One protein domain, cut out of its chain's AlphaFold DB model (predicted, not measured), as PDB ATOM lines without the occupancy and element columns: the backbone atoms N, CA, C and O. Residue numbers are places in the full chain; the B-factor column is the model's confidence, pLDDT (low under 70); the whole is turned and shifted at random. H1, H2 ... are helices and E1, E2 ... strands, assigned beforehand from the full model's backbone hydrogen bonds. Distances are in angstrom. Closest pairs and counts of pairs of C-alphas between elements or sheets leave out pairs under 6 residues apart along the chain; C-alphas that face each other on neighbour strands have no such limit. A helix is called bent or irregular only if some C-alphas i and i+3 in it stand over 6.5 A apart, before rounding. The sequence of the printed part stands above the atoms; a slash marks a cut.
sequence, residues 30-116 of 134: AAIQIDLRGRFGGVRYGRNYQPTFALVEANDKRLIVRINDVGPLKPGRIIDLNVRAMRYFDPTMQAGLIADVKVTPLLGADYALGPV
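What this domain is: This is residues 30 to 116 of the 134 residues of the protein "DPBB_1 domain-containing protein" of Pseudolabrys sp. Root1462 (UniProt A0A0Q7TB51). A five-stranded sheet curls into a small, partly closed barrel, with a short helix at either end, H1 and H2. Strand E3 bends sharply, and the closing tail, residues 107 to 116, folds back beside it. The printed part has 87 residues, with two named helices and five named strands, which follow along the chain as E1, H1, E2, E3, E4, H2, E5; the mixed sheet runs E4, E1, E3, E2, E5, and the class is mixed, helices and strands. It is compact, with a radius of gyration of the C-alphas of 12.5 A and spans of 36 by 29 by 19 A.

Where its parts are: E1, residues 30 to 33, begins with C-alpha 30 at (13.466, 25.995, -5.337). H1 is residues 34 to 40, E2 52 to 58, 19.7 A long, and E3 61 to 71, 24.6 A. E4 is residues 79 to 81, H2 83 to 89, and E5 102 to 106, ending with C-alpha 106 at (16.164, 13.840, 0.084).

How they stand to each other: E1 is antiparallel to E4, N 31 to O 80 2.9 A, and parallel to E3, N 30 to O 66 2.9 A. E3 bends by 84 degrees at residue 68. The hairpin E2 and E3 has N 56 to O 63 at 2.8 A; E2 and E5 are antiparallel, N 104 to O 55 2.8 A. H1 and H2 are on opposite faces of the sheet, at heights of 7.5 A and 7.8 A. H1 is irregular, with C-alphas 35 and 38 7.4 A apart. In H1, 0 of 3 O i to N i+4 pairs are within hydrogen-bond range and 3 of 4 O i to N i+3 pairs are; in H2, 2 of 3 O i to N i+4 pairs are within range.

The domain as a whole: The farthest C-alphas, Arg 47 and Gln 94, are 36.9 A apart. The printed part has no cut; the links H1 to E2 and H2 to E5 are long. No printed residue is under 70 in pLDDT.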
ATOM      1  N   ALA A  30      13.170  25.043  -6.389       93.62
ATOM      2  CA  ALA A  30      13.466  25.995  -5.337       93.62
ATOM      3  C   ALA A  30      14.952  26.368  -5.288       93.62
ATOM      4  O   ALA A  30      15.826  25.564  -5.631       93.62
ATOM      5  N   ALA A  31      15.211  27.569  -4.773       92.00
ATOM      6  CA  ALA A  31      16.517  27.985  -4.287       92.00
ATOM      7  C   ALA A  31      16.637  27.680  -2.790       92.00
ATOM      8  O   ALA A  31      15.671  27.823  -2.042       92.00
ATOM      9  N   ILE A  32      17.827  27.314  -2.323       90.69
ATOM     10  CA  ILE A  32      18.125  27.223  -0.883       90.69
ATOM     11  C   ILE A  32      19.058  28.346  -0.448       90.69
ATOM     12  O   ILE A  32      19.840  28.880  -1.241       90.69
ATOM     13  N   GLN A  33      19.027  28.651   0.846       89.56
ATOM     14  CA  GLN A  33      20.019  29.531   1.448       89.56
ATOM     15  C   GLN A  33      21.432  28.976   1.219       89.56
ATOM     16  O   GLN A  33      21.689  27.790   1.443       89.56
ATOM     17  N   ILE A  34      22.354  29.842   0.796       83.31
ATOM     18  CA  ILE A  34      23.714  29.450   0.396       83.31
ATOM     19  C   ILE A  34      24.470  28.635   1.460       83.31
ATOM     20  O   ILE A  34      25.152  27.669   1.117       83.31
ATOM     21  N   ASP A  35      24.281  28.940   2.743       85.50
ATOM     22  CA  ASP A  35      24.938  28.234   3.854       85.50
ATOM     23  C   ASP A  35      24.447  26.785   4.017       85.50
ATOM     24  O   ASP A  35      25.120  25.942   4.612       85.50
ATOM     25  N   LEU A  36      23.283  26.457   3.446       85.06
ATOM     26  CA  LEU A  36      22.723  25.106   3.440       85.06
ATOM     27  C   LEU A  36      23.197  24.278   2.244       85.06
ATOM     28  O   LEU A  36      22.957  23.073   2.225       85.06
ATOM     29  N   ARG A  37      23.912  24.871   1.277       84.12
ATOM     30  CA  ARG A  37      24.336  24.219   0.023       84.12
ATOM     31  C   ARG A  37      24.951  22.838   0.224       84.12
ATOM     32  O   ARG A  37      24.620  21.911  -0.510       84.12
ATOM     33  N   GLY A  38      25.820  22.685   1.224       80.50
ATOM     34  CA  GLY A  38      26.479  21.410   1.524       80.50
ATOM     35  C   GLY A  38      25.529  20.311   2.017       80.50
ATOM     36  O   GLY A  38      25.790  19.136   1.781       80.50
ATOM     37  N   ARG A  39      24.404  20.670   2.651       83.75
ATOM     38  CA  ARG A  39      23.401  19.710   3.155       83.75
ATOM     39  C   ARG A  39      22.556  19.096   2.041       83.75
ATOM     40  O   ARG A  39      21.990  18.026   2.219       83.75
ATOM     41  N   PHE A  40      22.507  19.764   0.894       78.50
ATOM     42  CA  PHE A  40      21.793  19.346  -0.307       78.50
ATOM     43  C   PHE A  40      22.771  18.802  -1.358       78.50
ATOM     44  O   PHE A  40      22.682  19.161  -2.522       78.50
ATOM     45  N   GLY A  41      23.788  18.030  -0.951       75.56
ATOM     46  CA  GLY A  41      24.756  17.403  -1.873       75.56
ATOM     47  C   GLY A  41      25.666  18.369  -2.651       75.56
ATOM     48  O   GLY A  41      26.571  17.936  -3.364       75.56
ATOM     49  N   GLY A  42      25.475  19.680  -2.478       77.81
ATOM     50  CA  GLY A  42      26.113  20.732  -3.251       77.81
ATOM     51  C   GLY A  42      25.398  20.992  -4.579       77.81
ATOM     52  O   GLY A  42      25.668  20.326  -5.571       77.81
ATOM     53  N   VAL A  43      24.584  22.051  -4.641       78.44
ATOM     54  CA  VAL A  43      24.101  22.609  -5.919       78.44
ATOM     55  C   VAL A  43      25.311  23.151  -6.678       78.44
ATOM     56  O   VAL A  43      25.950  24.088  -6.212       78.44
ATOM     57  N   ARG A  44      25.707  22.541  -7.792       82.00
ATOM     58  CA  ARG A  44      26.860  22.944  -8.627       82.00
ATOM     59  C   ARG A  44      26.362  23.410  -9.993       82.00
ATOM     60  O   ARG A  44      25.196  23.230 -10.292       82.00
ATOM     61  N   TYR A  45      27.246  23.980 -10.808       81.94
ATOM     62  CA  TYR A  45      26.894  24.537 -12.115       81.94
ATOM     63  C   TYR A  45      27.091  23.539 -13.270       81.94
ATOM     64  O   TYR A  45      28.094  22.811 -13.319       81.94
ATOM     65  N   GLY A  46      26.164  23.558 -14.229       80.44
ATOM     66  CA  GLY A  46      26.236  22.857 -15.506       80.44
ATOM     67  C   GLY A  46      26.391  21.347 -15.347       80.44
ATOM     68  O   GLY A  46      25.685  20.706 -14.578       80.44
ATOM     69  N   ARG A  47      27.372  20.760 -16.041       81.69
ATOM     70  CA  ARG A  47      27.631  19.304 -16.018       81.69
ATOM     71  C   ARG A  47      28.016  18.750 -14.643       81.69
ATOM     72  O   ARG A  47      28.009  17.539 -14.458       81.69
ATOM     73  N   ASN A  48      28.377  19.619 -13.700       80.12
ATOM     74  CA  ASN A  48      28.705  19.222 -12.335       80.12
ATOM     75  C   ASN A  48      27.479  19.219 -11.416       80.12
ATOM     76  O   ASN A  48      27.597  18.793 -10.268       80.12
ATOM     77  N   TYR A  49      26.334  19.721 -11.888       81.00
ATOM     78  CA  TYR A  49      25.085  19.661 -11.153       81.00
ATOM     79  C   TYR A  49      24.548  18.229 -11.140       81.00
ATOM     80  O   TYR A  49      24.364  17.610 -12.187       81.00
ATOM     81  N   GLN A  50      24.264  17.727  -9.943       79.56
ATOM     82  CA  GLN A  50      23.461  16.528  -9.737       79.56
ATOM     83  C   GLN A  50      22.108  16.973  -9.177       79.56
ATOM     84  O   GLN A  50      22.102  17.734  -8.200       79.56
ATOM     85  N   PRO A  51      20.972  16.550  -9.772       76.69
ATOM     86  CA  PRO A  51      19.656  16.885  -9.252       76.69
ATOM     87  C   PRO A  51      19.581  16.566  -7.764       76.69
ATOM     88  O   PRO A  51      19.808  15.432  -7.353       76.69
ATOM     89  N   THR A  52      19.287  17.585  -6.965       87.25
ATOM     90  CA  THR A  52      19.062  17.410  -5.533       87.25
ATOM     91  C   THR A  52      17.610  17.719  -5.228       87.25
ATOM     92  O   THR A  52      17.007  18.572  -5.877       87.25
ATOM     93  N   PHE A  53      17.035  17.019  -4.259       91.94
ATOM     94  CA  PHE A  53      15.620  17.108  -3.943       91.94
ATOM     95  C   PHE A  53      15.415  17.455  -2.475       91.94
ATOM     96  O   PHE A  53      16.253  17.164  -1.617       91.94
ATOM     97  N   ALA A  54      14.285  18.086  -2.188       94.38
ATOM     98  CA  ALA A  54      13.874  18.418  -0.839       94.38
ATOM     99  C   ALA A  54      12.401  18.084  -0.642       94.38
ATOM    100  O   ALA A  54      11.575  18.385  -1.504       94.38
ATOM    101  N   LEU A  55      12.080  17.521   0.520       96.12
ATOM    102  CA  LEU A  55      10.726  17.507   1.046       96.12
ATOM    103  C   LEU A  55      10.504  18.808   1.818       96.12
ATOM    104  O   LEU A  55      11.203  19.084   2.794       96.12
ATOM    105  N   VAL A  56       9.530  19.587   1.373       96.75
ATOM    106  CA  VAL A  56       9.076  20.822   2.007       96.75
ATOM    107  C   VAL A  56       7.743  20.538   2.677       96.75
ATOM    108  O   VAL A  56       6.796  20.094   2.028       96.75
ATOM    109  N   GLU A  57       7.675  20.788   3.976       97.06
ATOM    110  CA  GLU A  57       6.488  20.573   4.795       97.06
ATOM    111  C   GLU A  57       6.083  21.903   5.430       97.06
ATOM    112  O   GLU A  57       6.923  22.605   5.995       97.06
ATOM    113  N   ALA A  58       4.804  22.251   5.324       94.44
ATOM    114  CA  ALA A  58       4.217  23.398   6.006       94.44
ATOM    115  C   ALA A  58       2.719  23.154   6.198       94.44
ATOM    116  O   ALA A  58       2.040  22.701   5.271       94.44
ATOM    117  N   ASN A  59       2.200  23.476   7.384       89.75
ATOM    118  CA  ASN A  59       0.848  23.096   7.798       89.75
ATOM    119  C   ASN A  59       0.628  21.576   7.624       89.75
ATOM    120  O   ASN A  59       1.425  20.770   8.097       89.75
ATOM    121  N   ASP A  60      -0.434  21.180   6.927       91.75
ATOM    122  CA  ASP A  60      -0.800  19.807   6.572       91.75
ATOM    123  C   ASP A  60      -0.319  19.389   5.167       91.75
ATOM    124  O   ASP A  60      -0.657  18.307   4.677       91.75
ATOM    125  N   LYS A  61       0.479  20.232   4.501       95.25
ATOM    126  CA  LYS A  61       0.910  20.046   3.113       95.25
ATOM    127  C   LYS A  61       2.363  19.607   3.018       95.25
ATOM    128  O   LYS A  61       3.227  20.045   3.777       95.25
ATOM    129  N   ARG A  62       2.635  18.768   2.017       97.12
ATOM    130  CA  ARG A  62       3.965  18.237   1.715       97.12
ATOM    131  C   ARG A  62       4.238  18.316   0.223       97.12
ATOM    132  O   ARG A  62       3.390  17.945  -0.588       97.12
ATOM    133  N   LEU A  63       5.424  18.794  -0.127       97.50
ATOM    134  CA  LEU A  63       5.834  19.037  -1.503       97.50
ATOM    135  C   LEU A  63       7.263  18.548  -1.717       97.50
ATOM    136  O   LEU A  63       8.158  18.934  -0.971       97.50
ATOM    137  N   ILE A  64       7.486  17.743  -2.754       97.00
ATOM    138  CA  ILE A  64       8.839  17.441  -3.215       97.00
ATOM    139  C   ILE A  64       9.214  18.434  -4.309       97.00
ATOM    140  O   ILE A  64       8.521  18.557  -5.322       97.00
ATOM    141  N   VAL A  65      10.334  19.120  -4.105       95.81
ATOM    142  CA  VAL A  65      10.906  20.069  -5.063       95.81
ATOM    143  C   VAL A  65      12.320  19.668  -5.447       95.81
ATOM    144  O   VAL A  65      13.048  19.046  -4.669       95.81
ATOM    145  N   ARG A  66      12.723  20.077  -6.645       93.62
ATOM    146  CA  ARG A  66      14.113  20.047  -7.085       93.62
ATOM    147  C   ARG A  66      14.833  21.302  -6.597       93.62
ATOM    148  O   ARG A  66      14.366  22.412  -6.827       93.62
ATOM    149  N   ILE A  67      15.990  21.136  -5.976       92.38
ATOM    150  CA  ILE A  67      16.863  22.239  -5.580       92.38
ATOM    151  C   ILE A  67      17.876  22.479  -6.688       92.38
ATOM    152  O   ILE A  67      18.868  21.761  -6.787       92.38
ATOM    153  N   ASN A  68      17.612  23.479  -7.521       90.25
ATOM    154  CA  ASN A  68      18.470  23.822  -8.651       90.25
ATOM    155  C   ASN A  68      19.135  25.191  -8.527       90.25
ATOM    156  O   ASN A  68      19.886  25.584  -9.413       90.25
ATOM    157  N   ASP A  69      18.911  25.892  -7.423       87.38
ATOM    158  CA  ASP A  69      19.487  27.208  -7.220       87.38
ATOM    159  C   ASP A  69      19.997  27.404  -5.787       87.38
ATOM    160  O   ASP A  69      19.584  26.722  -4.841       87.38
ATOM    161  N   VAL A  70      20.932  28.335  -5.634       87.19
ATOM    162  CA  VAL A  70      21.429  28.817  -4.347       87.19
ATOM    163  C   VAL A  70      21.524  30.328  -4.401       87.19
ATOM    164  O   VAL A  70      22.073  30.893  -5.341       87.19
ATOM    165  N   GLY A  71      21.057  30.986  -3.349       81.50
ATOM    166  CA  GLY A  71      21.130  32.436  -3.265       81.50
ATOM    167  C   GLY A  71      21.334  32.917  -1.837       81.50
ATOM    168  O   GLY A  71      21.077  32.175  -0.877       81.50
ATOM    169  N   PRO A  72      21.795  34.164  -1.663       77.69
ATOM    170  CA  PRO A  72      21.536  34.857  -0.417       77.69
ATOM    171  C   PRO A  72      20.018  34.991  -0.271       77.69
ATOM    172  O   PRO A  72      19.349  35.573  -1.119       77.69
ATOM    173  N   LEU A  73      19.465  34.445   0.807       82.31
ATOM    174  CA  LEU A  73      18.071  34.678   1.169       82.31
ATOM    175  C   LEU A  73      18.010  35.705   2.301       82.31
ATOM    176  O   LEU A  73      18.947  35.821   3.096       82.31
ATOM    177  N   LYS A  74      16.902  36.456   2.387       81.75
ATOM    178  CA  LYS A  74      16.683  37.394   3.503       81.75
ATOM    179  C   LYS A  74      16.779  36.637   4.840       81.75
ATOM    180  O   LYS A  74      16.339  35.485   4.896       81.75
ATOM    181  N   PRO A  75      17.310  37.252   5.915       80.75
ATOM    182  CA  PRO A  75      17.460  36.588   7.208       80.75
ATOM    183  C   PRO A  75      16.178  35.878   7.660       80.75
ATOM    184  O   PRO A  75      15.082  36.424   7.538       80.75
ATOM    185  N   GLY A  76      16.319  34.645   8.154       84.31
ATOM    186  CA  GLY A  76      15.198  33.789   8.557       84.31
ATOM    187  C   GLY A  76      14.546  32.987   7.423       84.31
ATOM    188  O   GLY A  76      13.730  32.114   7.706       84.31
ATOM    189  N   ARG A  77      14.909  33.218   6.154       88.94
ATOM    190  CA  ARG A  77      14.459  32.401   5.016       88.94
ATOM    191  C   ARG A  77      15.481  31.316   4.696       88.94
ATOM    192  O   ARG A  77      16.666  31.599   4.547       88.94
ATOM    193  N   ILE A  78      14.999  30.087   4.546       90.69
ATOM    194  CA  ILE A  78      15.837  28.904   4.285       90.69
ATOM    195  C   ILE A  78      15.657  28.335   2.873       90.69
ATOM    196  O   ILE A  78      16.548  27.651   2.367       90.69
ATOM    197  N   ILE A  79      14.523  28.634   2.236       93.25
ATOM    198  CA  ILE A  79      14.140  28.161   0.907       93.25
ATOM    199  C   ILE A  79      13.322  29.245   0.193       93.25
ATOM    200  O   ILE A  79      12.542  29.948   0.838       93.25
ATOM    201  N   ASP A  80      13.502  29.375  -1.119       92.38
ATOM    202  CA  ASP A  80      12.679  30.203  -2.003       92.38
ATOM    203  C   ASP A  80      12.037  29.307  -3.061       92.38
ATOM    204  O   ASP A  80      12.728  28.629  -3.820       92.38
ATOM    205  N   LEU A  81      10.710  29.240  -3.049       94.19
ATOM    206  CA  LEU A  81       9.926  28.364  -3.911       94.19
ATOM    207  C   LEU A  81       9.588  29.099  -5.208       94.19
ATOM    208  O   LEU A  81       9.190  30.262  -5.161       94.19
ATOM    209  N   ASN A  82       9.653  28.408  -6.350       92.94
ATOM    210  CA  ASN A  82       9.129  28.973  -7.592       92.94
ATOM    211  C   ASN A  82       7.604  29.209  -7.504       92.94
ATOM    212  O   ASN A  82       6.920  28.724  -6.595       92.94
ATOM    213  N   VAL A  83       7.048  29.923  -8.488       93.50
ATOM    214  CA  VAL A  83       5.628  30.322  -8.502       93.50
ATOM    215  C   VAL A  83       4.678  29.142  -8.279       93.50
ATOM    216  O   VAL A  83       3.793  29.217  -7.422       93.50
ATOM    217  N   ARG A  84       4.837  28.037  -9.016       95.75
ATOM    218  CA  ARG A  84       3.960  26.866  -8.869       95.75
ATOM    219  C   ARG A  84       4.083  26.216  -7.487       95.75
ATOM    220  O   ARG A  84       3.056  25.857  -6.909       95.75
ATOM    221  N   ALA A  85       5.295  26.093  -6.946       96.56
ATOM    222  CA  ALA A  85       5.530  25.545  -5.615       96.56
ATOM    223  C   ALA A  85       4.938  26.429  -4.507       96.56
ATOM    224  O   ALA A  85       4.264  25.916  -3.616       96.56
ATOM    225  N   MET A  86       5.104  27.750  -4.593       95.62
ATOM    226  CA  MET A  86       4.505  28.688  -3.642       95.62
ATOM    227  C   MET A  86       2.970  28.630  -3.683       95.62
ATOM    228  O   MET A  86       2.340  28.513  -2.633       95.62
ATOM    229  N   ARG A  87       2.362  28.593  -4.883       95.62
ATOM    230  CA  ARG A  87       0.897  28.485  -5.058       95.62
ATOM    231  C   ARG A  87       0.290  27.238  -4.428       95.62
ATOM    232  O   ARG A  87      -0.883  27.240  -4.064       95.62
ATOM    233  N   TYR A  88       1.059  26.159  -4.306       96.31
ATOM    234  CA  TYR A  88       0.576  24.961  -3.631       96.31
ATOM    235  C   TYR A  88       0.314  25.215  -2.137       96.31
ATOM    236  O   TYR A  88      -0.697  24.752  -1.597       96.31
ATOM    237  N   PHE A  89       1.173  25.988  -1.472       95.31
ATOM    238  CA  PHE A  89       1.011  26.340  -0.062       95.31
ATOM    239  C   PHE A  89       0.077  27.537   0.131       95.31
ATOM    240  O   PHE A  89      -0.849  27.437   0.938       95.31
ATOM    241  N   ASP A  90       0.256  28.594  -0.662       94.62
ATOM    242  CA  ASP A  90      -0.567  29.806  -0.687       94.62
ATOM    243  C   ASP A  90      -1.143  30.042  -2.098       94.62
ATOM    244  O   ASP A  90      -0.521  30.718  -2.920       94.62
ATOM    245  N   PRO A  91      -2.354  29.529  -2.398       94.25
ATOM    246  CA  PRO A  91      -2.980  29.687  -3.713       94.25
ATOM    247  C   PRO A  91      -3.201  31.141  -4.139       94.25
ATOM    248  O   PRO A  91      -3.300  31.420  -5.334       94.25
ATOM    249  N   THR A  92      -3.300  32.061  -3.175       92.88
ATOM    250  CA  THR A  92      -3.563  33.483  -3.434       92.88
ATOM    251  C   THR A  92      -2.294  34.274  -3.717       92.88
ATOM    252  O   THR A  92      -2.378  35.355  -4.298       92.88
ATOM    253  N   MET A  93      -1.132  33.744  -3.316       88.62
ATOM    254  CA  MET A  93       0.170  34.417  -3.331       88.62
ATOM    255  C   MET A  93       0.226  35.709  -2.494       88.62
ATOM    256  O   MET A  93       1.176  36.481  -2.626       88.62
ATOM    257  N   GLN A  94      -0.768  35.965  -1.637       90.06
ATOM    258  CA  GLN A  94      -0.857  37.193  -0.839       90.06
ATOM    259  C   GLN A  94       0.004  37.148   0.423       90.06
ATOM    260  O   GLN A  94       0.444  38.198   0.886       90.06
ATOM    261  N   ALA A  95       0.263  35.962   0.983       87.75
ATOM    262  CA  ALA A  95       1.070  35.847   2.193       87.75
ATOM    263  C   ALA A  95       2.534  36.213   1.914       87.75
ATOM    264  O   ALA A  95       3.214  36.783   2.767       87.75
ATOM    265  N   GLY A  96       3.037  35.856   0.724       85.56
ATOM    266  CA  GLY A  96       4.408  36.122   0.276       85.56
ATOM    267  C   GLY A  96       5.506  35.373   1.049       85.56
ATOM    268  O   GLY A  96       6.641  35.304   0.572       85.56
ATOM    269  N   LEU A  97       5.168  34.798   2.207       91.75
ATOM    270  CA  LEU A  97       5.982  33.961   3.079       91.75
ATOM    271  C   LEU A  97       5.125  32.846   3.678       91.75
ATOM    272  O   LEU A  97       3.950  33.044   3.981       91.75
ATOM    273  N   ILE A  98       5.748  31.692   3.890       92.81
ATOM    274  CA  ILE A  98       5.147  30.552   4.580       92.81
ATOM    275  C   ILE A  98       5.873  30.413   5.921       92.81
ATOM    276  O   ILE A  98       7.104  30.372   5.952       92.81
ATOM    277  N   ALA A  99       5.120  30.389   7.019       91.94
ATOM    278  CA  ALA A  99       5.662  30.186   8.362       91.94
ATOM    279  C   ALA A  99       5.903  28.696   8.650       91.94
ATOM    280  O   ALA A  99       5.315  27.833   8.000       91.94
ATOM    281  N   ASP A 100       6.777  28.416   9.621       91.06
ATOM    282  CA  ASP A 100       7.039  27.073  10.164       91.06
ATOM    283  C   ASP A 100       7.364  26.003   9.107       91.06
ATOM    284  O   ASP A 100       7.044  24.822   9.252       91.06
ATOM    285  N   VAL A 101       8.034  26.424   8.029       94.19
ATOM    286  CA  VAL A 101       8.478  25.528   6.961       94.19
ATOM    287  C   VAL A 101       9.576  24.609   7.484       94.19
ATOM    288  O   VAL A 101      10.631  25.061   7.937       94.19
ATOM    289  N   LYS A 102       9.370  23.304   7.325       94.81
ATOM    290  CA  LYS A 102      10.402  22.287   7.504       94.81
ATOM    291  C   LYS A 102      10.911  21.837   6.140       94.81
ATOM    292  O   LYS A 102      10.131  21.467   5.267       94.81
ATOM    293  N   VAL A 103      12.232  21.840   5.967       94.19
ATOM    294  CA  VAL A 103      12.888  21.382   4.735       94.19
ATOM    295  C   VAL A 103      13.796  20.206   5.062       94.19
ATOM    296  O   VAL A 103      14.741  20.340   5.839       94.19
ATOM    297  N   THR A 104      13.516  19.056   4.453       93.31
ATOM    298  CA  THR A 104      14.296  17.825   4.619       93.31
ATOM    299  C   THR A 104      14.991  17.492   3.298       93.31
ATOM    300  O   THR A 104      14.295  17.239   2.311       93.31
ATOM    301  N   PRO A 105      16.336  17.485   3.232       91.44
ATOM    302  CA  PRO A 105      17.053  16.992   2.060       91.44
ATOM    303  C   PRO A 105      16.694  15.530   1.784       91.44
ATOM    304  O   PRO A 105      16.677  14.708   2.701       91.44
ATOM    305  N   LEU A 106      16.431  15.204   0.523       90.19
ATOM    306  CA  LEU A 106      16.164  13.840   0.084       90.19
ATOM    307  C   LEU A 106      17.402  13.299  -0.636       90.19
ATOM    308  O   LEU A 106      17.833  13.848  -1.651       90.19
ATOM    309  N   LEU A 107      17.994  12.242  -0.075       79.81
ATOM    310  CA  LEU A 107      19.179  11.587  -0.625       79.81
ATOM    311  C   LEU A 107      18.762  10.514  -1.627       79.81
ATOM    312  O   LEU A 107      18.114   9.539  -1.260       79.81
ATOM    313  N   GLY A 108      19.185  10.667  -2.876       75.56
ATOM    314  CA  GLY A 108      18.887   9.722  -3.945       75.56
ATOM    315  C   GLY A 108      18.591  10.432  -5.258       75.56
ATOM    316  O   GLY A 108      18.677  11.656  -5.354       75.56
ATOM    317  N   ALA A 109      18.240   9.641  -6.263       74.56
ATOM    318  CA  ALA A 109      17.780  10.114  -7.560       74.56
ATOM    319  C   ALA A 109      16.290   9.774  -7.749       74.56
ATOM    320  O   ALA A 109      15.726   8.995  -6.985       74.56
ATOM    321  N   ASP A 110      15.676  10.359  -8.779       81.00
ATOM    322  CA  ASP A 110      14.375   9.942  -9.326       81.00
ATOM    323  C   ASP A 110      13.138  10.159  -8.437       81.00
ATOM    324  O   ASP A 110      12.133   9.455  -8.551       81.00
ATOM    325  N   TYR A 111      13.156  11.186  -7.584       89.50
ATOM    326  CA  TYR A 111      11.954  11.583  -6.852       89.50
ATOM    327  C   TYR A 111      10.892  12.190  -7.776       89.50
ATOM    328  O   TYR A 111      11.169  13.098  -8.566       89.50
ATOM    329  N   ALA A 112       9.643  11.746  -7.612       93.44
ATOM    330  CA  ALA A 112       8.495  12.385  -8.238       93.44
ATOM    331  C   ALA A 112       8.300  13.792  -7.653       93.44
ATOM    332  O   ALA A 112       8.097  13.960  -6.450       93.44
ATOM    333  N   LEU A 113       8.377  14.801  -8.517       95.50
ATOM    334  CA  LEU A 113       8.188  16.194  -8.137       95.50
ATOM    335  C   LEU A 113       6.707  16.539  -7.960       95.50
ATOM    336  O   LEU A 113       5.857  16.094  -8.735       95.50
ATOM    337  N   GLY A 114       6.419  17.420  -7.004       97.19
ATOM    338  CA  GLY A 114       5.079  17.929  -6.746       97.19
ATOM    339  C   GLY A 114       4.484  17.475  -5.410       97.19
ATOM    340  O   GLY A 114       5.217  17.055  -4.508       97.19
ATOM    341  N   PRO A 115       3.159  17.647  -5.235       97.19
ATOM    342  CA  PRO A 115       2.468  17.334  -3.990       97.19
ATOM    343  C   PRO A 115       2.605  15.864  -3.607       97.19
ATOM    344  O   PRO A 115       2.402  14.982  -4.439       97.19
ATOM    345  N   VAL A 116       2.880  15.608  -2.330       94.38
ATOM    346  CA  VAL A 116       2.917  14.250  -1.780       94.38
ATOM    347  C   VAL A 116       1.581  13.956  -1.112       94.38
ATOM    348  O   VAL A 116       1.259  14.519  -0.064       94.38
TER     349      VAL A 116